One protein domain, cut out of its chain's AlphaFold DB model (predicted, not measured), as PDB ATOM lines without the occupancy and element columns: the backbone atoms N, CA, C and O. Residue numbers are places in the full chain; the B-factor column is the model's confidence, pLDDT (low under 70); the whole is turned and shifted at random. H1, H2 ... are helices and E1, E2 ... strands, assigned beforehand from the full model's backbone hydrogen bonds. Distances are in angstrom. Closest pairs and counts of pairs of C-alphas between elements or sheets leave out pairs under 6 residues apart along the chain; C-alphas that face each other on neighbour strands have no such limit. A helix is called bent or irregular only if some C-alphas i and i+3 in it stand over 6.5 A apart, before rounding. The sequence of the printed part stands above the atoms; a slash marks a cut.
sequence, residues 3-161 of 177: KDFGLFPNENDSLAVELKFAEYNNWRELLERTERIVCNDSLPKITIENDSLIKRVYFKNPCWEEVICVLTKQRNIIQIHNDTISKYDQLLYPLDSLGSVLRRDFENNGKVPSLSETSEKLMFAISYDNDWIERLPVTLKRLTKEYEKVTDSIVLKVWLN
ATOM      1  N   LYS A   3      34.542  -7.902-107.495       92.44
ATOM      2  CA  LYS A   3      34.177  -7.642-108.891       92.44
ATOM      3  C   LYS A   3      33.412  -8.815-109.481       92.44
ATOM      4  O   LYS A   3      33.898  -9.945-109.451       92.44
ATOM      5  N   ASP A   4      32.286  -8.506-110.106       94.50
ATOM      6  CA  ASP A   4      31.416  -9.480-110.748       94.50
ATOM      7  C   ASP A   4      31.501  -9.324-112.272       94.50
ATOM      8  O   ASP A   4      31.323  -8.235-112.814       94.50
ATOM      9  N   PHE A   5      31.797 -10.420-112.966       95.31
ATOM     10  CA  PHE A   5      31.878 -10.493-114.421       95.31
ATOM     11  C   PHE A   5      30.757 -11.374-114.951       95.31
ATOM     12  O   PHE A   5      30.634 -12.529-114.552       95.31
ATOM     13  N   GLY A   6      29.970 -10.851-115.884       93.50
ATOM     14  CA  GLY A   6      28.874 -11.590-116.502       93.50
ATOM     15  C   GLY A   6      27.562 -11.563-115.717       93.50
ATOM     16  O   GLY A   6      26.586 -12.109-116.209       93.50
ATOM     17  N   LEU A   7      27.487 -10.905-114.556       93.31
ATOM     18  CA  LEU A   7      26.200 -10.557-113.948       93.31
ATOM     19  C   LEU A   7      25.673  -9.295-114.637       93.31
ATOM     20  O   LEU A   7      26.277  -8.227-114.532       93.31
ATOM     21  N   PHE A   8      24.603  -9.418-115.417       87.75
ATOM     22  CA  PHE A   8      24.073  -8.293-116.181       87.75
ATOM     23  C   PHE A   8      23.233  -7.370-115.287       87.75
ATOM     24  O   PHE A   8      22.670  -7.829-114.297       87.75
ATOM     25  N   PRO A   9      23.112  -6.065-115.614       82.88
ATOM     26  CA  PRO A   9      22.449  -5.090-114.739       82.88
ATOM     27  C   PRO A   9      20.992  -5.410-114.370       82.88
ATOM     28  O   PRO A   9      20.475  -4.874-113.396       82.88
ATOM     29  N   ASN A  10      20.315  -6.235-115.169       82.62
ATOM     30  CA  ASN A  10      18.934  -6.668-114.969       82.62
ATOM     31  C   ASN A  10      18.809  -8.034-114.266       82.62
ATOM     32  O   ASN A  10      17.696  -8.532-114.123       82.62
ATOM     33  N   GLU A  11      19.918  -8.643-113.855       84.44
ATOM     34  CA  GLU A  11      19.954  -9.928-113.160       84.44
ATOM     35  C   GLU A  11      20.221  -9.735-111.663       84.44
ATOM     36  O   GLU A  11      20.819  -8.746-111.236       84.44
ATOM     37  N   ASN A  12      19.776 -10.695-110.853       79.50
ATOM     38  CA  ASN A  12      19.978 -10.695-109.409       79.50
ATOM     39  C   ASN A  12      20.869 -11.875-109.001       79.50
ATOM     40  O   ASN A  12      20.627 -13.010-109.413       79.50
ATOM     41  N   ASP A  13      21.853 -11.619-108.136       82.75
ATOM     42  CA  ASP A  13      22.720 -12.652-107.551       82.75
ATOM     43  C   ASP A  13      21.948 -13.632-106.639       82.75
ATOM     44  O   ASP A  13      22.454 -14.695-106.297       82.75
ATOM     45  N   SER A  14      20.690 -13.343-106.281       87.00
ATOM     46  CA  SER A  14      19.836 -14.268-105.514       87.00
ATOM     47  C   SER A  14      19.600 -15.616-106.202       87.00
ATOM     48  O   SER A  14      19.260 -16.586-105.531       87.00
ATOM     49  N   LEU A  15      19.733 -15.664-107.529       87.69
ATOM     50  CA  LEU A  15      19.596 -16.880-108.336       87.69
ATOM     51  C   LEU A  15      20.948 -17.542-108.617       87.69
ATOM     52  O   LEU A  15      21.015 -18.527-109.351       87.69
ATOM     53  N   ALA A  16      22.042 -16.999-108.083       94.75
ATOM     54  CA  ALA A  16      23.358 -17.512-108.389       94.75
ATOM     55  C   ALA A  16      23.693 -18.766-107.588       94.75
ATOM     56  O   ALA A  16      23.498 -18.840-106.375       94.75
ATOM     57  N   VAL A  17      24.283 -19.738-108.273       96.88
ATOM     58  CA  VAL A  17      24.706 -21.007-107.692       96.88
ATOM     59  C   VAL A  17      26.210 -21.144-107.874       96.88
ATOM     60  O   VAL A  17      26.717 -21.150-108.995       96.88
ATOM     61  N   GLU A  18      26.927 -21.253-106.758       96.69
ATOM     62  CA  GLU A  18      28.377 -21.436-106.766       96.69
ATOM     63  C   GLU A  18      28.739 -22.841-107.271       96.69
ATOM     64  O   GLU A  18      28.323 -23.858-106.711       96.69
ATOM     65  N   LEU A  19      29.556 -22.886-108.318       95.88
ATOM     66  CA  LEU A  19      30.210 -24.082-108.816       95.88
ATOM     67  C   LEU A  19      31.556 -24.226-108.106       95.88
ATOM     68  O   LEU A  19      32.571 -23.675-108.527       95.88
ATOM     69  N   LYS A  20      31.592 -25.001-107.027       91.56
ATOM     70  CA  LYS A  20      32.846 -25.280-106.325       91.56
ATOM     71  C   LYS A  20      33.685 -26.253-107.136       91.56
ATOM     72  O   LYS A  20      33.461 -27.453-107.098       91.56
ATOM     73  N   PHE A  21      34.666 -25.724-107.856       83.69
ATOM     74  CA  PHE A  21      35.518 -26.492-108.763       83.69
ATOM     75  C   PHE A  21      36.075 -27.801-108.151       83.69
ATOM     76  O   PHE A  21      36.095 -28.827-108.819       83.69
ATOM     77  N   ALA A  22      36.459 -27.787-106.869       87.19
ATOM     78  CA  ALA A  22      36.998 -28.956-106.170       87.19
ATOM     79  C   ALA A  22      35.995 -30.117-105.964       87.19
ATOM     80  O   ALA A  22      36.395 -31.177-105.492       87.19
ATOM     81  N   GLU A  23      34.709 -29.926-106.275       91.62
ATOM     82  CA  GLU A  23      33.656 -30.943-106.145       91.62
ATOM     83  C   GLU A  23      33.469 -31.793-107.419       91.62
ATOM     84  O   GLU A  23      32.646 -32.706-107.409       91.62
ATOM     85  N   TYR A  24      34.214 -31.521-108.498       91.69
ATOM     86  CA  TYR A  24      34.072 -32.212-109.788       91.69
ATOM     87  C   TYR A  24      35.343 -32.978-110.151       91.69
ATOM     88  O   TYR A  24      36.446 -32.443-110.055       91.69
ATOM     89  N   ASN A  25      35.188 -34.218-110.620       89.88
ATOM     90  CA  ASN A  25      36.323 -35.066-111.000       89.88
ATOM     91  C   ASN A  25      36.749 -34.871-112.457       89.88
ATOM     92  O   ASN A  25      37.870 -35.209-112.826       89.88
ATOM     93  N   ASN A  26      35.839 -34.396-113.306       92.44
ATOM     94  CA  ASN A  26      36.066 -34.237-114.737       92.44
ATOM     95  C   ASN A  26      35.192 -33.114-115.310       92.44
ATOM     96  O   ASN A  26      34.224 -32.663-114.693       92.44
ATOM     97  N   TRP A  27      35.556 -32.659-116.510       94.06
ATOM     98  CA  TRP A  27      34.874 -31.568-117.206       94.06
ATOM     99  C   TRP A  27      33.383 -31.844-117.428       94.06
ATOM    100  O   TRP A  27      32.553 -30.960-117.223       94.06
ATOM    101  N   ARG A  28      33.034 -33.088-117.764       92.88
ATOM    102  CA  ARG A  28      31.652 -33.498-118.015       92.88
ATOM    103  C   ARG A  28      30.751 -33.328-116.789       92.88
ATOM    104  O   ARG A  28      29.666 -32.776-116.920       92.88
ATOM    105  N   GLU A  29      31.194 -33.735-115.600       94.69
ATOM    106  CA  GLU A  29      30.426 -33.550-114.355       94.69
ATOM    107  C   GLU A  29      30.121 -32.067-114.082       94.69
ATOM    108  O   GLU A  29      29.013 -31.716-113.661       94.69
ATOM    109  N   LEU A  30      31.089 -31.184-114.355       95.50
ATOM    110  CA  LEU A  30      30.910 -29.737-114.239       95.50
ATOM    111  C   LEU A  30      29.898 -29.210-115.268       95.50
ATOM    112  O   LEU A  30      29.048 -28.388-114.912       95.50
ATOM    113  N   LEU A  31      29.953 -29.682-116.518       94.88
ATOM    114  CA  LEU A  31      28.980 -29.324-117.557       94.88
ATOM    115  C   LEU A  31      27.561 -29.768-117.181       94.88
ATOM    116  O   LEU A  31      26.657 -28.934-117.165       94.88
ATOM    117  N   GLU A  32      27.374 -31.029-116.785       94.44
ATOM    118  CA  GLU A  32      26.075 -31.579-116.365       94.44
ATOM    119  C   GLU A  32      25.506 -30.828-115.150       94.44
ATOM    120  O   GLU A  32      24.292 -30.654-114.993       94.44
ATOM    121  N   ARG A  33      26.367 -30.364-114.236       96.19
ATOM    122  CA  ARG A  33      25.925 -29.517-113.124       96.19
ATOM    123  C   ARG A  33      25.545 -28.114-113.587       96.19
ATOM    124  O   ARG A  33      24.528 -27.598-113.125       96.19
ATOM    125  N   THR A  34      26.329 -27.522-114.479       95.94
ATOM    126  CA  THR A  34      26.064 -26.196-115.054       95.94
ATOM    127  C   THR A  34      24.724 -26.185-115.789       95.94
ATOM    128  O   THR A  34      23.916 -25.294-115.548       95.94
ATOM    129  N   GLU A  35      24.448 -27.210-116.597       94.69
ATOM    130  CA  GLU A  35      23.184 -27.401-117.320       94.69
ATOM    131  C   GLU A  35      21.984 -27.485-116.370       94.69
ATOM    132  O   GLU A  35      21.029 -26.722-116.497       94.69
ATOM    133  N   ARG A  36      22.072 -28.322-115.327       95.06
ATOM    134  CA  ARG A  36      21.019 -28.417-114.302       95.06
ATOM    135  C   ARG A  36      20.751 -27.099-113.577       95.06
ATOM    136  O   ARG A  36      19.651 -26.913-113.069       95.06
ATOM    137  N   ILE A  37      21.746 -26.224-113.438       95.69
ATOM    138  CA  ILE A  37      21.557 -24.908-112.815       95.69
ATOM    139  C   ILE A  37      20.795 -23.991-113.773       95.69
ATOM    140  O   ILE A  37      19.772 -23.434-113.381       95.69
ATOM    141  N   VAL A  38      21.251 -23.868-115.022       93.94
ATOM    142  CA  VAL A  38      20.630 -22.945-115.987       93.94
ATOM    143  C   VAL A  38      19.218 -23.363-116.388       93.94
ATOM    144  O   VAL A  38      18.378 -22.494-116.573       93.94
ATOM    145  N   CYS A  39      18.922 -24.665-116.442       92.81
ATOM    146  CA  CYS A  39      17.568 -25.171-116.698       92.81
ATOM    147  C   CYS A  39      16.616 -25.059-115.492       92.81
ATOM    148  O   CYS A  39      15.441 -25.378-115.608       92.81
ATOM    149  N   ASN A  40      17.102 -24.611-114.330       93.12
ATOM    150  CA  ASN A  40      16.280 -24.278-113.161       93.12
ATOM    151  C   ASN A  40      16.281 -22.759-112.901       93.12
ATOM    152  O   ASN A  40      16.335 -22.327-111.745       93.12
ATOM    153  N   ASP A  41      16.311 -21.950-113.967       88.75
ATOM    154  CA  ASP A  41      16.289 -20.478-113.925       88.75
ATOM    155  C   ASP A  41      17.362 -19.849-113.015       88.75
ATOM    156  O   ASP A  41      17.183 -18.768-112.449       88.75
ATOM    157  N   SER A  42      18.492 -20.537-112.839       94.00
ATOM    158  CA  SER A  42      19.567 -20.129-111.933       94.00
ATOM    159  C   SER A  42      20.850 -19.784-112.692       94.00
ATOM    160  O   SER A  42      21.084 -20.236-113.812       94.00
ATOM    161  N   LEU A  43      21.716 -18.979-112.073       94.75
ATOM    162  CA  LEU A  43      22.945 -18.473-112.687       94.75
ATOM    163  C   LEU A  43      24.184 -19.167-112.102       94.75
ATOM    164  O   LEU A  43      24.579 -18.882-110.972       94.75
ATOM    165  N   PRO A  44      24.846 -20.070-112.839       97.00
ATOM    166  CA  PRO A  44      26.068 -20.696-112.356       97.00
ATOM    167  C   PRO A  44      27.203 -19.666-112.277       97.00
ATOM    168  O   PRO A  44      27.397 -18.873-113.203       97.00
ATOM    169  N   LYS A  45      27.988 -19.700-111.198       97.06
ATOM    170  CA  LYS A  45      29.169 -18.842-111.031       97.06
ATOM    171  C   LYS A  45      30.358 -19.580-110.430       97.06
ATOM    172  O   LYS A  45      30.179 -20.564-109.724       97.06
ATOM    173  N   ILE A  46      31.561 -19.080-110.695       96.38
ATOM    174  CA  ILE A  46      32.784 -19.444-109.965       96.38
ATOM    175  C   ILE A  46      33.349 -18.200-109.291       96.38
ATOM    176  O   ILE A  46      33.535 -17.161-109.935       96.38
ATOM    177  N   THR A  47      33.691 -18.340-108.017       95.50
ATOM    178  CA  THR A  47      34.414 -17.343-107.236       95.50
ATOM    179  C   THR A  47      35.917 -17.644-107.238       95.50
ATOM    180  O   THR A  47      36.366 -18.746-106.934       95.50
ATOM    181  N   ILE A  48      36.717 -16.642-107.606       92.75
ATOM    182  CA  ILE A  48      38.180 -16.675-107.633       92.75
ATOM    183  C   ILE A  48      38.681 -15.694-106.581       92.75
ATOM    184  O   ILE A  48      38.532 -14.477-106.724       92.75
ATOM    185  N   GLU A  49      39.309 -16.230-105.544       89.44
ATOM    186  CA  GLU A  49      39.860 -15.452-104.442       89.44
ATOM    187  C   GLU A  49      41.373 -15.267-104.607       89.44
ATOM    188  O   GLU A  49      42.107 -16.172-105.009       89.44
ATOM    189  N   ASN A  50      41.845 -14.060-104.320       81.44
ATOM    190  CA  ASN A  50      43.256 -13.714-104.184       81.44
ATOM    191  C   ASN A  50      43.356 -12.699-103.032       81.44
ATOM    192  O   ASN A  50      42.382 -11.991-102.790       81.44
ATOM    193  N   ASP A  51      44.510 -12.575-102.372       77.25
ATOM    194  CA  ASP A  51      44.709 -11.939-101.045       77.25
ATOM    195  C   ASP A  51      43.972 -10.610-100.740       77.25
ATOM    196  O   ASP A  51      43.765 -10.271 -99.579       77.25
ATOM    197  N   SER A  52      43.570  -9.829-101.748       83.06
ATOM    198  CA  SER A  52      42.789  -8.587-101.580       83.06
ATOM    199  C   SER A  52      41.618  -8.405-102.566       83.06
ATOM    200  O   SER A  52      40.904  -7.391-102.507       83.06
ATOM    201  N   LEU A  53      41.399  -9.360-103.475       90.06
ATOM    202  CA  LEU A  53      40.444  -9.250-104.578       90.06
ATOM    203  C   LEU A  53      39.646 -10.544-104.749       90.06
ATOM    204  O   LEU A  53      40.215 -11.587-105.067       90.06
ATOM    205  N   ILE A  54      38.328 -10.429-104.617       93.94
ATOM    206  CA  ILE A  54      37.372 -11.488-104.939       93.94
ATOM    207  C   ILE A  54      36.804 -11.178-106.322       93.94
ATOM    208  O   ILE A  54      36.259 -10.094-106.546       93.94
ATOM    209  N   LYS A  55      36.955 -12.107-107.267       94.44
ATOM    210  CA  LYS A  55      36.340 -12.020-108.595       94.44
ATOM    211  C   LYS A  55      35.308 -13.121-108.748       94.44
ATOM    212  O   LYS A  55      35.640 -14.280-108.535       94.44
ATOM    213  N   ARG A  56      34.098 -12.785-109.181       95.88
ATOM    214  CA  ARG A  56      33.061 -13.768-109.515       95.88
ATOM    215  C   ARG A  56      32.836 -13.763-111.013       95.88
ATOM    216  O   ARG A  56      32.720 -12.697-111.613       95.88
ATOM    217  N   VAL A  57      32.804 -14.940-111.622       97.00
ATOM    218  CA  VAL A  57      32.509 -15.105-113.047       97.00
ATOM    219  C   VAL A  57      31.214 -15.885-113.175       97.00
ATOM    220  O   VAL A  57      31.159 -17.041-112.765       97.00
ATOM    221  N   TYR A  58      30.192 -15.247-113.733       97.06
ATOM    222  CA  TYR A  58      28.881 -15.831-113.993       97.06
ATOM    223  C   TYR A  58      28.866 -16.391-115.416       97.06
ATOM    224  O   TYR A  58      29.254 -15.699-116.364       97.06
ATOM    225  N   PHE A  59      28.429 -17.638-115.577       96.44
ATOM    226  CA  PHE A  59      28.389 -18.287-116.887       96.44
ATOM    227  C   PHE A  59      27.043 -18.068-117.574       96.44
ATOM    228  O   PHE A  59      25.987 -18.046-116.946       96.44
ATOM    229  N   LYS A  60      27.099 -17.903-118.895       93.56
ATOM    230  CA  LYS A  60      25.969 -17.668-119.802       93.56
ATOM    231  C   LYS A  60      25.706 -18.891-120.671       93.56
ATOM    232  O   LYS A  60      25.560 -18.789-121.887       93.56
ATOM    233  N   ASN A  61      25.696 -20.048-120.024       92.81
ATOM    234  CA  ASN A  61      25.297 -21.302-120.639       92.81
ATOM    235  C   ASN A  61      23.796 -21.259-120.982       92.81
ATOM    236  O   ASN A  61      23.015 -20.778-120.162       92.81
ATOM    237  N   PRO A  62      23.372 -21.748-122.159       89.38
ATOM    238  CA  PRO A  62      21.958 -21.959-122.443       89.38
ATOM    239  C   PRO A  62      21.432 -23.181-121.675       89.38
ATOM    240  O   PRO A  62      22.190 -24.115-121.412       89.38
ATOM    241  N   CYS A  63      20.129 -23.206-121.388       89.06
ATOM    242  CA  CYS A  63      19.435 -24.459-121.105       89.06
ATOM    243  C   CYS A  63      19.144 -25.173-122.432       89.06
ATOM    244  O   CYS A  63      18.378 -24.670-123.254       89.06
ATOM    245  N   TRP A  64      19.773 -26.323-122.672       80.31
ATOM    246  CA  TRP A  64      19.635 -27.036-123.945       80.31
ATOM    247  C   TRP A  64      18.290 -27.747-124.111       80.31
ATOM    248  O   TRP A  64      17.858 -27.936-125.246       80.31
ATOM    249  N   GLU A  65      17.590 -28.074-123.018       77.44
ATOM    250  CA  GLU A  65      16.231 -28.637-123.076       77.44
ATOM    251  C   GLU A  65      15.235 -27.682-123.762       77.44
ATOM    252  O   GLU A  65      14.281 -28.124-124.401       77.44
ATOM    253  N   GLU A  66      15.491 -26.374-123.690       69.81
ATOM    254  CA  GLU A  66      14.614 -25.326-124.219       69.81
ATOM    255  C   GLU A  66      15.130 -24.694-125.523       69.81
ATOM    256  O   GLU A  66      14.407 -23.948-126.191       69.81
ATOM    257  N   VAL A  67      16.379 -24.979-125.914       67.81
ATOM    258  CA  VAL A  67      17.051 -24.314-127.038       67.81
ATOM    259  C   VAL A  67      17.556 -25.332-128.055       67.81
ATOM    260  O   VAL A  67      18.562 -26.003-127.858       67.81
ATOM    261  N   ILE A  68      16.901 -25.362-129.218       55.38
ATOM    262  CA  ILE A  68      17.257 -26.256-130.334       55.38
ATOM    263  C   ILE A  68      18.549 -25.796-131.042       55.38
ATOM    264  O   ILE A  68      19.284 -26.615-131.587       55.38
ATOM    265  N   CYS A  69      18.843 -24.487-131.066       58.56
ATOM    266  CA  CYS A  69      20.051 -23.949-131.700       58.56
ATOM    267  C   CYS A  69      20.387 -22.534-131.202       58.56
ATOM    268  O   CYS A  69      19.579 -21.613-131.324       58.56
ATOM    269  N   VAL A  70      21.619 -22.319-130.731       66.12
ATOM    270  CA  VAL A  70      22.137 -20.976-130.429       66.12
ATOM    271  C   VAL A  70      22.722 -20.365-131.706       66.12
ATOM    272  O   VAL A  70      23.810 -20.732-132.143       66.12
ATOM    273  N   LEU A  71      22.025 -19.401-132.317       69.06
ATOM    274  CA  LEU A  71      22.493 -18.693-133.519       69.06
ATOM    275  C   LEU A  71      23.558 -17.634-133.183       69.06
ATOM    276  O   LEU A  71      23.322 -16.429-133.285       69.06
ATOM    277  N   THR A  72      24.755 -18.071-132.788       78.88
ATOM    278  CA  THR A  72      25.904 -17.175-132.589       78.88
ATOM    279  C   THR A  72      26.819 -17.204-133.807       78.88
ATOM    280  O   THR A  72      27.271 -18.257-134.250       78.88
ATOM    281  N   LYS A  73      27.132 -16.025-134.361       86.94
ATOM    282  CA  LYS A  73      28.094 -15.911-135.466       86.94
ATOM    283  C   LYS A  73      29.484 -16.313-134.969       86.94
ATOM    284  O   LYS A  73      30.000 -15.669-134.060       86.94
ATOM    285  N   GLN A  74      30.119 -17.295-135.610       86.81
ATOM    286  CA  GLN A  74      31.427 -17.831-135.196       86.81
ATOM    287  C   GLN A  74      32.520 -16.764-135.030       86.81
ATOM    288  O   GLN A  74      33.319 -16.850-134.105       86.81
ATOM    289  N   ARG A  75      32.521 -15.707-135.855       89.94
ATOM    290  CA  ARG A  75      33.453 -14.567-135.715       89.94
ATOM    291  C   ARG A  75      33.410 -13.883-134.340       89.94
ATOM    292  O   ARG A  75      34.400 -13.281-133.934       89.94
ATOM    293  N   ASN A  76      32.288 -13.990-133.627       91.94
ATOM    294  CA  ASN A  76      32.090 -13.419-132.298       91.94
ATOM    295  C   ASN A  76      32.543 -14.363-131.166       91.94
ATOM    296  O   ASN A  76      32.487 -13.979-130.003       91.94
ATOM    297  N   ILE A  77      32.957 -15.593-131.482       92.31
ATOM    298  CA  ILE A  77      33.355 -16.593-130.491       92.31
ATOM    299  C   ILE A  77      34.882 -16.634-130.422       92.31
ATOM    300  O   ILE A  77      35.553 -16.826-131.435       92.31
ATOM    301  N   ILE A  78      35.427 -16.458-129.221       94.50
ATOM    302  CA  ILE A  78      36.802 -16.829-128.880       94.50
ATOM    303  C   ILE A  78      36.702 -18.169-128.155       94.50
ATOM    304  O   ILE A  78      36.175 -18.234-127.045       94.50
ATOM    305  N   GLN A  79      37.159 -19.246-128.786       94.81
ATOM    306  CA  GLN A  79      37.166 -20.554-128.139       94.81
ATOM    307  C   GLN A  79      38.477 -20.724-127.380       94.81
ATOM    308  O   GLN A  79      39.539 -20.388-127.896       94.81
ATOM    309  N   ILE A  80      38.404 -21.246-126.164       96.38
ATOM    310  CA  ILE A  80      39.543 -21.645-125.349       96.38
ATOM    311  C   ILE A  80      39.367 -23.132-125.074       96.38
ATOM    312  O   ILE A  80      38.411 -23.542-124.417       96.38
ATOM    313  N   HIS A  81      40.277 -23.937-125.595       95.31
ATOM    314  CA  HIS A  81      40.313 -25.368-125.356       95.31
ATOM    315  C   HIS A  81      41.670 -25.719-124.764       95.31
ATOM    316  O   HIS A  81      42.696 -25.466-125.400       95.31
ATOM    317  N   ASN A  82      41.679 -26.262-123.545       93.69
ATOM    318  CA  ASN A  82      42.905 -26.508-122.786       93.69
ATOM    319  C   ASN A  82      43.716 -25.210-122.581       93.69
ATOM    320  O   ASN A  82      43.329 -24.339-121.803       93.69
ATOM    321  N   ASP A  83      44.837 -25.060-123.281       93.94
ATOM    322  CA  ASP A  83      45.702 -23.875-123.293       93.94
ATOM    323  C   ASP A  83      45.796 -23.209-124.675       93.94
ATOM    324  O   ASP A  83      46.660 -22.359-124.905       93.94
ATOM    325  N   THR A  84      44.896 -23.566-125.587       94.81
ATOM    326  CA  THR A  84      44.856 -23.044-126.949       94.81
ATOM    327  C   THR A  84      43.603 -22.206-127.158       94.81
ATOM    328  O   THR A  84      42.503 -22.561-126.744       94.81
ATOM    329  N   ILE A  85      43.776 -21.076-127.828       95.19
ATOM    330  CA  ILE A  85      42.716 -20.196-128.290       95.19
ATOM    331  C   ILE A  85      42.509 -20.458-129.779       95.19
ATOM    332  O   ILE A  85      43.473 -20.418-130.545       95.19
ATOM    333  N   SER A  86      41.266 -20.659-130.201       92.12
ATOM    334  CA  SER A  86      40.897 -20.703-131.614       92.12
ATOM    335  C   SER A  86      39.836 -19.654-131.946       92.12
ATOM    336  O   SER A  86      39.024 -19.236-131.110       92.12
ATOM    337  N   LYS A  87      39.887 -19.185-133.193       88.69
ATOM    338  CA  LYS A  87      39.019 -18.147-133.750       88.69
ATOM    339  C   LYS A  87      38.525 -18.549-135.134       88.69
ATOM    340  O   LYS A  87      38.960 -19.536-135.718       88.69
ATOM    341  N   TYR A  88      37.599 -17.754-135.666       83.31
ATOM    342  CA  TYR A  88      37.029 -17.960-137.001       83.31
ATOM    343  C   TYR A  88      38.068 -17.897-138.135       83.31
ATOM    344  O   TYR A  88      37.852 -18.478-139.192       83.31
ATOM    345  N   ASP A  89      39.206 -17.233-137.922       75.81
ATOM    346  CA  ASP A  89      40.334 -17.228-138.863       75.81
ATOM    347  C   ASP A  89      41.071 -18.581-138.950       75.81
ATOM    348  O   ASP A  89      42.029 -18.693-139.710       75.81
ATOM    349  N   GLN A  90      40.621 -19.593-138.195       72.12
ATOM    350  CA  GLN A  90      41.198 -20.939-138.096       72.12
ATOM    351  C   GLN A  90      42.645 -20.958-137.581       72.12
ATOM    352  O   GLN A  90      43.309 -21.994-137.621       72.12
ATOM    353  N   LEU A  91      43.134 -19.833-137.052       80.31
ATOM    354  CA  LEU A  91      44.437 -19.764-136.414       80.31
ATOM    355  C   LEU A  91      44.330 -20.244-134.966       80.31
ATOM    356  O   LEU A  91      43.366 -19.957-134.250       80.31
ATOM    357  N   LEU A  92      45.357 -20.979-134.544       89.75
ATOM    358  CA  LEU A  92      45.538 -21.417-133.168       89.75
ATOM    359  C   LEU A  92      46.555 -20.506-132.489       89.75
ATOM    360  O   LEU A  92      47.653 -20.285-133.000       89.75
ATOM    361  N   TYR A  93      46.186 -19.990-131.326       93.62
ATOM    362  CA  TYR A  93      47.024 -19.112-130.521       93.62
ATOM    363  C   TYR A  93      47.224 -19.735-129.137       93.62
ATOM    364  O   TYR A  93      46.281 -20.300-128.591       93.62
ATOM    365  N   PRO A  94      48.402 -19.620-128.508       95.62
ATOM    366  CA  PRO A  94      48.556 -20.042-127.120       95.62
ATOM    367  C   PRO A  94      47.739 -19.130-126.194       95.62
ATOM    368  O   PRO A  94      47.591 -17.936-126.470       95.62
ATOM    369  N   LEU A  95      47.271 -19.646-125.055       95.62
ATOM    370  CA  LEU A  95      46.479 -18.895-124.070       95.62
ATOM    371  C   LEU A  95      47.187 -17.621-123.571       95.62
ATOM    372  O   LEU A  95      46.530 -16.636-123.234       95.62
ATOM    373  N   ASP A  96      48.523 -17.599-123.564       95.38
ATOM    374  CA  ASP A  96      49.331 -16.404-123.267       95.38
ATOM    375  C   ASP A  96      49.025 -15.221-124.206       95.38
ATOM    376  O   ASP A  96      49.183 -14.063-123.822       95.38
ATOM    377  N   SER A  97      48.530 -15.495-125.415       96.00
ATOM    378  CA  SER A  97      48.176 -14.482-126.415       96.00
ATOM    379  C   SER A  97      46.790 -13.864-126.208       96.00
ATOM    380  O   SER A  97      46.423 -12.971-126.976       96.00
ATOM    381  N   LEU A  98      46.024 -14.278-125.185       96.44
ATOM    382  CA  LEU A  98      44.627 -13.863-124.983       96.44
ATOM    383  C   LEU A  98      44.427 -12.345-125.028       96.44
ATOM    384  O   LEU A  98      43.506 -11.876-125.688       96.44
ATOM    385  N   GLY A  99      45.307 -11.567-124.392       95.88
ATOM    386  CA  GLY A  99      45.204 -10.104-124.397       95.88
ATOM    387  C   GLY A  99      45.334  -9.488-125.796       95.88
ATOM    388  O   GLY A  99      44.631  -8.533-126.122       95.88
ATOM    389  N   SER A 100      46.191 -10.054-126.652       94.75
ATOM    390  CA  SER A 100      46.357  -9.588-128.036       94.75
ATOM    391  C   SER A 100      45.172  -9.973-128.927       94.75
ATOM    392  O   SER A 100      44.737  -9.161-129.743       94.75
ATOM    393  N   VAL A 101      44.618 -11.176-128.731       94.75
ATOM    394  CA  VAL A 101      43.411 -11.646-129.427       94.75
ATOM    395  C   VAL A 101      42.221 -10.768-129.042       94.75
ATOM    396  O   VAL A 101      41.553 -10.225-129.917       94.75
ATOM    397  N   LEU A 102      42.027 -10.537-127.740       95.06
ATOM    398  CA  LEU A 102      40.978  -9.670-127.205       95.06
ATOM    399  C   LEU A 102      41.028  -8.266-127.793       95.06
ATOM    400  O   LEU A 102      40.030  -7.774-128.314       95.06
ATOM    401  N   ARG A 103      42.200  -7.632-127.736       94.69
ATOM    402  CA  ARG A 103      42.396  -6.282-128.264       94.69
ATOM    403  C   ARG A 103      42.004  -6.190-129.736       94.69
ATOM    404  O   ARG A 103      41.303  -5.260-130.120       94.69
ATOM    405  N   ARG A 104      42.398  -7.183-130.539       92.88
ATOM    406  CA  ARG A 104      42.094  -7.227-131.972       92.88
ATOM    407  C   ARG A 104      40.588  -7.210-132.241       92.88
ATOM    408  O   ARG A 104      40.147  -6.496-133.134       92.88
ATOM    409  N   ASP A 105      39.805  -7.964-131.471       93.12
ATOM    410  CA  ASP A 105      38.345  -7.969-131.592       93.12
ATOM    411  C   ASP A 105      37.696  -6.677-131.078       93.12
ATOM    412  O   ASP A 105      36.791  -6.148-131.722       93.12
ATOM    413  N   PHE A 106      38.161  -6.143-129.947       92.50
ATOM    414  CA  PHE A 106      37.630  -4.902-129.369       92.50
ATOM    415  C   PHE A 106      37.888  -3.680-130.261       92.50
ATOM    416  O   PHE A 106      37.033  -2.807-130.387       92.50
ATOM    417  N   GLU A 107      39.049  -3.624-130.912       91.88
ATOM    418  CA  GLU A 107      39.445  -2.513-131.782       91.88
ATOM    419  C   GLU A 107      38.905  -2.656-133.221       91.88
ATOM    420  O   GLU A 107      38.990  -1.706-134.011       91.88
ATOM    421  N   ASN A 108      38.311  -3.806-133.571       91.56
ATOM    422  CA  ASN A 108      37.888  -4.114-134.939       91.56
ATOM    423  C   ASN A 108      36.835  -3.136-135.479       91.56
ATOM    424  O   ASN A 108      36.937  -2.700-136.627       91.56
ATOM    425  N   ASN A 109      35.823  -2.794-134.671       87.25
ATOM    426  CA  ASN A 109      34.727  -1.889-135.049       87.25
ATOM    427  C   ASN A 109      34.105  -2.220-136.428       87.25
ATOM    428  O   ASN A 109      33.797  -1.328-137.218       87.25
ATOM    429  N   GLY A 110      33.992  -3.513-136.755       86.62
ATOM    430  CA  GLY A 110      33.411  -4.007-138.009       86.62
ATOM    431  C   GLY A 110      34.301  -3.930-139.258       86.62
ATOM    432  O   GLY A 110      33.816  -4.236-140.344       86.62
ATOM    433  N   LYS A 111      35.583  -3.557-139.141       91.19
ATOM    434  CA  LYS A 111      36.495  -3.416-140.295       91.19
ATOM    435  C   LYS A 111      36.903  -4.754-140.912       91.19
ATOM    436  O   LYS A 111      36.935  -4.887-142.130       91.19
ATOM    437  N   VAL A 112      37.235  -5.734-140.076       90.00
ATOM    438  CA  VAL A 112      37.646  -7.081-140.483       90.00
ATOM    439  C   VAL A 112      36.452  -8.029-140.315       90.00
ATOM    440  O   VAL A 112      36.008  -8.244-139.182       90.00
ATOM    441  N   PRO A 113      35.924  -8.627-141.403       87.81
ATOM    442  CA  PRO A 113      34.716  -9.457-141.350       87.81
ATOM    443  C   PRO A 113      34.826 -10.722-140.487       87.81
ATOM    444  O   PRO A 113      33.804 -11.214-140.005       87.81
ATOM    445  N   SER A 114      36.042 -11.247-140.303       86.62
ATOM    446  CA  SER A 114      36.341 -12.449-139.509       86.62
ATOM    447  C   SER A 114      36.439 -12.200-138.000       86.62
ATOM    448  O   SER A 114      36.554 -13.155-137.233       86.62
ATOM    449  N   LEU A 115      36.371 -10.940-137.562       90.06
ATOM    450  CA  LEU A 115      36.411 -10.537-136.156       90.06
ATOM    451  C   LEU A 115      35.042 -10.025-135.695       90.06
ATOM    452  O   LEU A 115      34.150  -9.757-136.506       90.06
ATOM    453  N   SER A 116      34.865  -9.881-134.383       89.69
ATOM    454  CA  SER A 116      33.629  -9.342-133.824       89.69
ATOM    455  C   SER A 116      33.406  -7.900-134.270       89.69
ATOM    456  O   SER A 116      34.331  -7.094-134.342       89.69
ATOM    457  N   GLU A 117      32.159  -7.555-134.583       86.44
ATOM    458  CA  GLU A 117      31.802  -6.180-134.955       86.44
ATOM    459  C   GLU A 117      31.821  -5.243-133.748       86.44
ATOM    460  O   GLU A 117      32.221  -4.089-133.874       86.44
ATOM    461  N   THR A 118      31.378  -5.745-132.593       87.00
ATOM    462  CA  THR A 118      31.325  -5.009-131.329       87.00
ATOM    463  C   THR A 118      31.782  -5.909-130.186       87.00
ATOM    464  O   THR A 118      31.606  -7.131-130.228       87.00
ATOM    465  N   SER A 119      32.347  -5.312-129.141       85.94
ATOM    466  CA  SER A 119      32.762  -6.036-127.937       85.94
ATOM    467  C   SER A 119      31.594  -6.730-127.236       85.94
ATOM    468  O   SER A 119      31.732  -7.858-126.785       85.94
ATOM    469  N   GLU A 120      30.410  -6.117-127.227       87.56
ATOM    470  CA  GLU A 120      29.198  -6.684-126.618       87.56
ATOM    471  C   GLU A 120      28.741  -7.998-127.260       87.56
ATOM    472  O   GLU A 120      28.052  -8.799-126.625       87.56
ATOM    473  N   LYS A 121      29.088  -8.233-128.530       88.94
ATOM    474  CA  LYS A 121      28.755  -9.476-129.231       88.94
ATOM    475  C   LYS A 121      29.725 -10.612-128.905       88.94
ATOM    476  O   LYS A 121      29.377 -11.753-129.202       88.94
ATOM    477  N   LEU A 122      30.895 -10.322-128.327       92.81
ATOM    478  CA  LEU A 122      31.910 -11.331-128.027       92.81
ATOM    479  C   LEU A 122      31.428 -12.327-126.975       92.81
ATOM    480  O   LEU A 122      30.781 -11.968-125.992       92.81
ATOM    481  N   MET A 123      31.805 -13.583-127.181       93.88
ATOM    482  CA  MET A 123      31.561 -14.687-126.268       93.88
ATOM    483  C   MET A 123      32.804 -15.569-126.181       93.88
ATOM    484  O   MET A 123      33.487 -15.799-127.180       93.88
ATOM    485  N   PHE A 124      33.079 -16.078-124.984       95.88
ATOM    486  CA  PHE A 124      34.153 -17.025-124.721       95.88
ATOM    487  C   PHE A 124      33.550 -18.406-124.543       95.88
ATOM    488  O   PHE A 124      32.758 -18.597-123.626       95.88
ATOM    489  N   ALA A 125      33.924 -19.353-125.395       95.38
ATOM    490  CA  ALA A 125      33.567 -20.756-125.215       95.38
ATOM    491  C   ALA A 125      34.769 -21.478-124.604       95.38
ATOM    492  O   ALA A 125      35.819 -21.535-125.234       95.38
ATOM    493  N   ILE A 126      34.643 -21.980-123.378       97.00
ATOM    494  CA  ILE A 126      35.709 -22.704-122.678       97.00
ATOM    495  C   ILE A 126      35.373 -24.190-122.695       97.00
ATOM    496  O   ILE A 126      34.237 -24.561-122.414       97.00
ATOM    497  N   SER A 127      36.365 -25.018-123.003       95.75
ATOM    498  CA  SER A 127      36.279 -26.479-122.972       95.75
ATOM    499  C   SER A 127      37.604 -27.078-122.502       95.75
ATOM    500  O   SER A 127      38.661 -26.464-122.670       95.75
ATOM    501  N   TYR A 128      37.556 -28.282-121.943       94.62
ATOM    502  CA  TYR A 128      38.743 -29.023-121.527       94.62
ATOM    503  C   TYR A 128      38.616 -30.495-121.886       94.62
ATOM    504  O   TYR A 128      37.519 -31.051-121.853       94.62
ATOM    505  N   ASP A 129      39.753 -31.125-122.155       89.44
ATOM    506  CA  ASP A 129      39.857 -32.572-122.000       89.44
ATOM    507  C   ASP A 129      39.790 -32.915-120.500       89.44
ATOM    508  O   ASP A 129      40.184 -32.103-119.658       89.44
ATOM    509  N   ASN A 130      39.282 -34.101-120.145       79.00
ATOM    510  CA  ASN A 130      38.969 -34.465-118.751       79.00
ATOM    511  C   ASN A 130      40.089 -34.138-117.745       79.00
ATOM    512  O   ASN A 130      39.799 -33.620-116.670       79.00
ATOM    513  N   ASP A 131      41.344 -34.376-118.126       81.44
ATOM    514  CA  ASP A 131      42.524 -34.230-117.266       81.44
ATOM    515  C   ASP A 131      42.995 -32.774-117.087       81.44
ATOM    516  O   ASP A 131      44.069 -32.546-116.546       81.44
ATOM    517  N   TRP A 132      42.265 -31.789-117.619       86.12
ATOM    518  CA  TRP A 132      42.678 -30.379-117.627       86.12
ATOM    519  C   TRP A 132      41.713 -29.459-116.881       86.12
ATOM    520  O   TRP A 132      41.890 -28.235-116.878       86.12
ATOM    521  N   ILE A 133      40.694 -30.027-116.234       89.31
ATOM    522  CA  ILE A 133      39.653 -29.275-115.533       89.31
ATOM    523  C   ILE A 133      40.253 -28.333-114.470       89.31
ATOM    524  O   ILE A 133      39.790 -27.200-114.324       89.31
ATOM    525  N   GLU A 134      41.355 -28.719-113.811       89.50
ATOM    526  CA  GLU A 134      42.068 -27.905-112.814       89.50
ATOM    527  C   GLU A 134      42.677 -26.616-113.347       89.50
ATOM    528  O   GLU A 134      43.028 -25.719-112.574       89.50
ATOM    529  N   ARG A 135      42.742 -26.458-114.670       92.12
ATOM    530  CA  ARG A 135      43.169 -25.209-115.293       92.12
ATOM    531  C   ARG A 135      42.055 -24.178-115.403       92.12
ATOM    532  O   ARG A 135      42.363 -23.007-115.629       92.12
ATOM    533  N   LEU A 136      40.785 -24.544-115.194       94.00
ATOM    534  CA  LEU A 136      39.662 -23.609-115.300       94.00
ATOM    535  C   LEU A 136      39.852 -22.345-114.438       94.00
ATOM    536  O   LEU A 136      39.768 -21.252-115.007       94.00
ATOM    537  N   PRO A 137      40.190 -22.420-113.133       93.00
ATOM    538  CA  PRO A 137      40.416 -21.217-112.328       93.00
ATOM    539  C   PRO A 137      41.551 -20.334-112.871       93.00
ATOM    540  O   PRO A 137      41.448 -19.106-112.859       93.00
ATOM    541  N   VAL A 138      42.620 -20.943-113.397       93.31
ATOM    542  CA  VAL A 138      43.759 -20.227-113.996       93.31
ATOM    543  C   VAL A 138      43.330 -19.499-115.270       93.31
ATOM    544  O   VAL A 138      43.630 -18.312-115.438       93.31
ATOM    545  N   THR A 139      42.575 -20.173-116.135       95.94
ATOM    546  CA  THR A 139      42.030 -19.602-117.370       95.94
ATOM    547  C   THR A 139      41.072 -18.455-117.081       95.94
ATOM    548  O   THR A 139      41.214 -17.395-117.684       95.94
ATOM    549  N   LEU A 140      40.166 -18.593-116.109       96.50
ATOM    550  CA  LEU A 140      39.253 -17.515-115.717       96.50
ATOM    551  C   LEU A 140      39.996 -16.324-115.086       96.50
ATOM    552  O   LEU A 140      39.697 -15.163-115.388       96.50
ATOM    553  N   LYS A 141      41.020 -16.581-114.260       94.75
ATOM    554  CA  LYS A 141      41.875 -15.527-113.689       94.75
ATOM    555  C   LYS A 141      42.574 -14.731-114.788       94.75
ATOM    556  O   LYS A 141      42.609 -13.501-114.728       94.75
ATOM    557  N   ARG A 142      43.109 -15.415-115.800       95.88
ATOM    558  CA  ARG A 142      43.725 -14.762-116.958       95.88
ATOM    559  C   ARG A 142      42.695 -14.023-117.806       95.88
ATOM    560  O   ARG A 142      42.931 -12.864-118.124       95.88
ATOM    561  N   LEU A 143      41.566 -14.654-118.122       96.88
ATOM    562  CA  LEU A 143      40.492 -14.057-118.912       96.88
ATOM    563  C   LEU A 143      40.035 -12.735-118.308       96.88
ATOM    564  O   LEU A 143      40.125 -11.710-118.972       96.88
ATOM    565  N   THR A 144      39.635 -12.731-117.036       95.69
ATOM    566  CA  THR A 144      39.191 -11.496-116.375       95.69
ATOM    567  C   THR A 144      40.299 -10.444-116.318       95.69
ATOM    568  O   THR A 144      40.036  -9.275-116.566       95.69
ATOM    569  N   LYS A 145      41.554 -10.839-116.053       95.12
ATOM    570  CA  LYS A 145      42.698  -9.913-116.031       95.12
ATOM    571  C   LYS A 145      42.947  -9.255-117.389       95.12
ATOM    572  O   LYS A 145      43.244  -8.068-117.427       95.12
ATOM    573  N   GLU A 146      42.914 -10.011-118.484       96.25
ATOM    574  CA  GLU A 146      43.133  -9.452-119.823       96.25
ATOM    575  C   GLU A 146      41.921  -8.646-120.305       96.25
ATOM    576  O   GLU A 146      42.099  -7.624-120.962       96.25
ATOM    577  N   TYR A 147      40.709  -9.049-119.921       95.44
ATOM    578  CA  TYR A 147      39.472  -8.333-120.229       95.44
ATOM    579  C   TYR A 147      39.455  -6.921-119.624       95.44
ATOM    580  O   TYR A 147      39.212  -5.946-120.329       95.44
ATOM    581  N   GLU A 148      39.846  -6.788-118.354       94.31
ATOM    582  CA  GLU A 148      39.951  -5.492-117.662       94.31
ATOM    583  C   GLU A 148      40.971  -4.531-118.294       94.31
ATOM    584  O   GLU A 148      40.917  -3.329-118.056       94.31
ATOM    585  N   LYS A 149      41.926  -5.027-119.089       95.38
ATOM    586  CA  LYS A 149      42.888  -4.155-119.786       95.38
ATOM    587  C   LYS A 149      42.318  -3.536-121.057       95.38
ATOM    588  O   LYS A 149      42.928  -2.608-121.584       95.38
ATOM    589  N   VAL A 150      41.236  -4.099-121.596       94.19
ATOM    590  CA  VAL A 150      40.641  -3.662-122.867       94.19
ATOM    591  C   VAL A 150      39.281  -2.993-122.680       94.19
ATOM    592  O   VAL A 150      38.817  -2.317-123.594       94.19
ATOM    593  N   THR A 151      38.639  -3.150-121.517       92.31
ATOM    594  CA  THR A 151      37.354  -2.513-121.215       92.31
ATOM    595  C   THR A 151      37.071  -2.426-119.714       92.31
ATOM    596  O   THR A 151      37.483  -3.294-118.950       92.31
ATOM    597  N   ASP A 152      36.289  -1.416-119.323       90.00
ATOM    598  CA  ASP A 152      35.688  -1.297-117.986       90.00
ATOM    599  C   ASP A 152      34.323  -2.009-117.880       90.00
ATOM    600  O   ASP A 152      33.686  -2.002-116.827       90.00
ATOM    601  N   SER A 153      33.838  -2.607-118.974       89.06
ATOM    602  CA  SER A 153      32.560  -3.320-118.997       89.06
ATOM    603  C   SER A 153      32.597  -4.569-118.115       89.06
ATOM    604  O   SER A 153      33.571  -5.313-118.113       89.06
ATOM    605  N   ILE A 154      31.490  -4.854-117.429       85.69
ATOM    606  CA  ILE A 154      31.278  -6.120-116.704       85.69
ATOM    607  C   ILE A 154      30.569  -7.180-117.559       85.69
ATOM    608  O   ILE A 154      30.390  -8.316-117.119       85.69
ATOM    609  N   VAL A 155      30.153  -6.826-118.781       90.06
ATOM    610  CA  VAL A 155      29.388  -7.691-119.692       90.06
ATOM    611  C   VAL A 155      30.326  -8.725-120.320       90.06
ATOM    612  O   VAL A 155      30.721  -8.611-121.475       90.06
ATOM    613  N   LEU A 156      30.712  -9.727-119.533       94.25
ATOM    614  CA  LEU A 156      31.535 -10.857-119.950       94.25
ATOM    615  C   LEU A 156      30.640 -12.079-120.185       94.25
ATOM    616  O   LEU A 156      29.962 -12.540-119.272       94.25
ATOM    617  N   LYS A 157      30.640 -12.621-121.404       95.25
ATOM    618  CA  LYS A 157      29.856 -13.814-121.762       95.25
ATOM    619  C   LYS A 157      30.770 -15.028-121.812       95.25
ATOM    620  O   LYS A 157      31.460 -15.224-122.810       95.25
ATOM    621  N   VAL A 158      30.785 -15.820-120.744       96.81
ATOM    622  CA  VAL A 158      31.534 -17.083-120.691       96.81
ATOM    623  C   VAL A 158      30.565 -18.246-120.791       96.81
ATOM    624  O   VAL A 158      29.601 -18.310-120.039       96.81
ATOM    625  N   TRP A 159      30.841 -19.163-121.702       94.00
ATOM    626  CA  TRP A 159      30.079 -20.374-121.937       94.00
ATOM    627  C   TRP A 159      30.991 -21.578-121.714       94.00
ATOM    628  O   TRP A 159      32.006 -21.719-122.395       94.00
ATOM    629  N   LEU A 160      30.650 -22.434-120.754       95.06
ATOM    630  CA  LEU A 160      31.304 -23.732-120.576       95.06
ATOM    631  C   LEU A 160      30.641 -24.742-121.517       95.06
ATOM    632  O   LEU A 160      29.426 -24.899-121.464       95.06
ATOM    633  N   ASN A 161      31.389 -25.410-122.386       90.38
ATOM    634  CA  ASN A 161      30.802 -26.387-123.301       90.38
ATOM    635  C   ASN A 161      31.762 -27.543-123.596       90.38
ATOM    636  O   ASN A 161      32.945 -27.499-123.252       90.38
TER     637      ASN A 161
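What this domain is: This is residues 3 to 161 of the 177 residues of an uncharacterized protein of Muricauda sp. 176CP4-71 (UniProt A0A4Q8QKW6). Two sheets, a larger one of five strands and a smaller one of four, come close where E9 and E4 are near and share helix H3, which runs along the larger sheet and across the smaller one. H2 packs on the larger sheet on the same face as H3, and H1 reaches both sheets, meeting H3 end to end at a corner; a long link, residues 59 to 76, joins the smaller sheet to the larger. The printed part has 159 residues, with three named helices and nine named strands in the order E1 E2 H1 E3 E4 E5 E6 E7 H2 E8 H3 E9. The sheets run E7 E6 E5 E8 E9 and E1 E4 E3 E2, both mixed, and the class is mixed, helices and strands. The whole is compact, with a radius of gyration of the C-alphas of 15.2 A and spans of 41 by 41 by 34 A.

Where its parts are: The larger sheet has E5, residues 77 to 81, 12.3 A long, E6, residues 84 to 86, E7, residues 92 to 94, E8, residues 123 to 127, 13.1 A long, and E9, residues 158 to 160. C-alpha 160 of E9 is at (31.304, -23.732, -120.576). The smaller sheet has E1, residues 3 to 5, which begins with C-alpha 3 at (34.177, -7.642, -108.891), E2, residues 16 to 18, E3, residues 43 to 50, 22.5 A long, and E4, residues 53 to 58, 16.3 A long. H1 is residues 27 to 38, 16.7 A, H2 is residues 95 to 108, 20.3 A, and H3 is residues 130 to 147, 26.2 A, beginning at C-alpha 130, (38.969, -34.465, -118.751). H2 and H3 are irregular: C-alphas 96 and 99 are 7.6 A apart, and C-alphas 131 and 134 are 7.7 A apart. H3 has a kink of 42 degrees near residue 137.

How they stand to each other: E5, E6 and E7 form a meander, each strand the antiparallel neighbour of the one before; N 79 and O 86 are 3.0 A apart, and N 85 and O 93 are 2.7 A apart, both within hydrogen-bond range. E8 is parallel to E5, with N 80 and O 125 at 2.8 A, and to E9, with N 126 and O 159 at 2.8 A. E8, H3, E9 is a strand-helix-strand unit, two parallel neighbour strands with a helix between, and its crossover is right-handed; E2, H1, E3 is another, also right-handed. E7, H2, E8 is a split unit, with E6 and E5 between its strands, and its crossover is right-handed. H3 lies over E8 at a height over the sheet of 9.1 A, along the strands at 11 degrees on the local plane. H2 and H3 touch, with the C-alphas of Gly 99 and Glu 146 closest at 5.1 A, at a steep tilt of 44 degrees, the same way. In the smaller sheet E3 and E4 form a hairpin, with N 48 and O 55 at 2.8 A. E1 is parallel to E4, with N 5 and O 56 at 2.8 A, and E2 is parallel to E3, with N 17 and O 43 at 2.8 A. H3 lies over E4 and E3, across the strands at 76 degrees to E3 on the local plane. H1 and H3 touch only at their ends, the C-alphas of Trp 27 and Asn 130 being closest at 5.2 A. In H1 every O i to N i+4 pair is within hydrogen-bond range; in H2 8 of 10 are, and in H3 9 of 14.

The domain as a whole: The C-alphas farthest apart, of Glu 23 and Lys 111, are 44.0 A apart. The printed part has no cut. The links E4 to E5 and H2 to E8 are long. The mean pLDDT of the printed part is 90.4, and residues 66 to 71 are under 70.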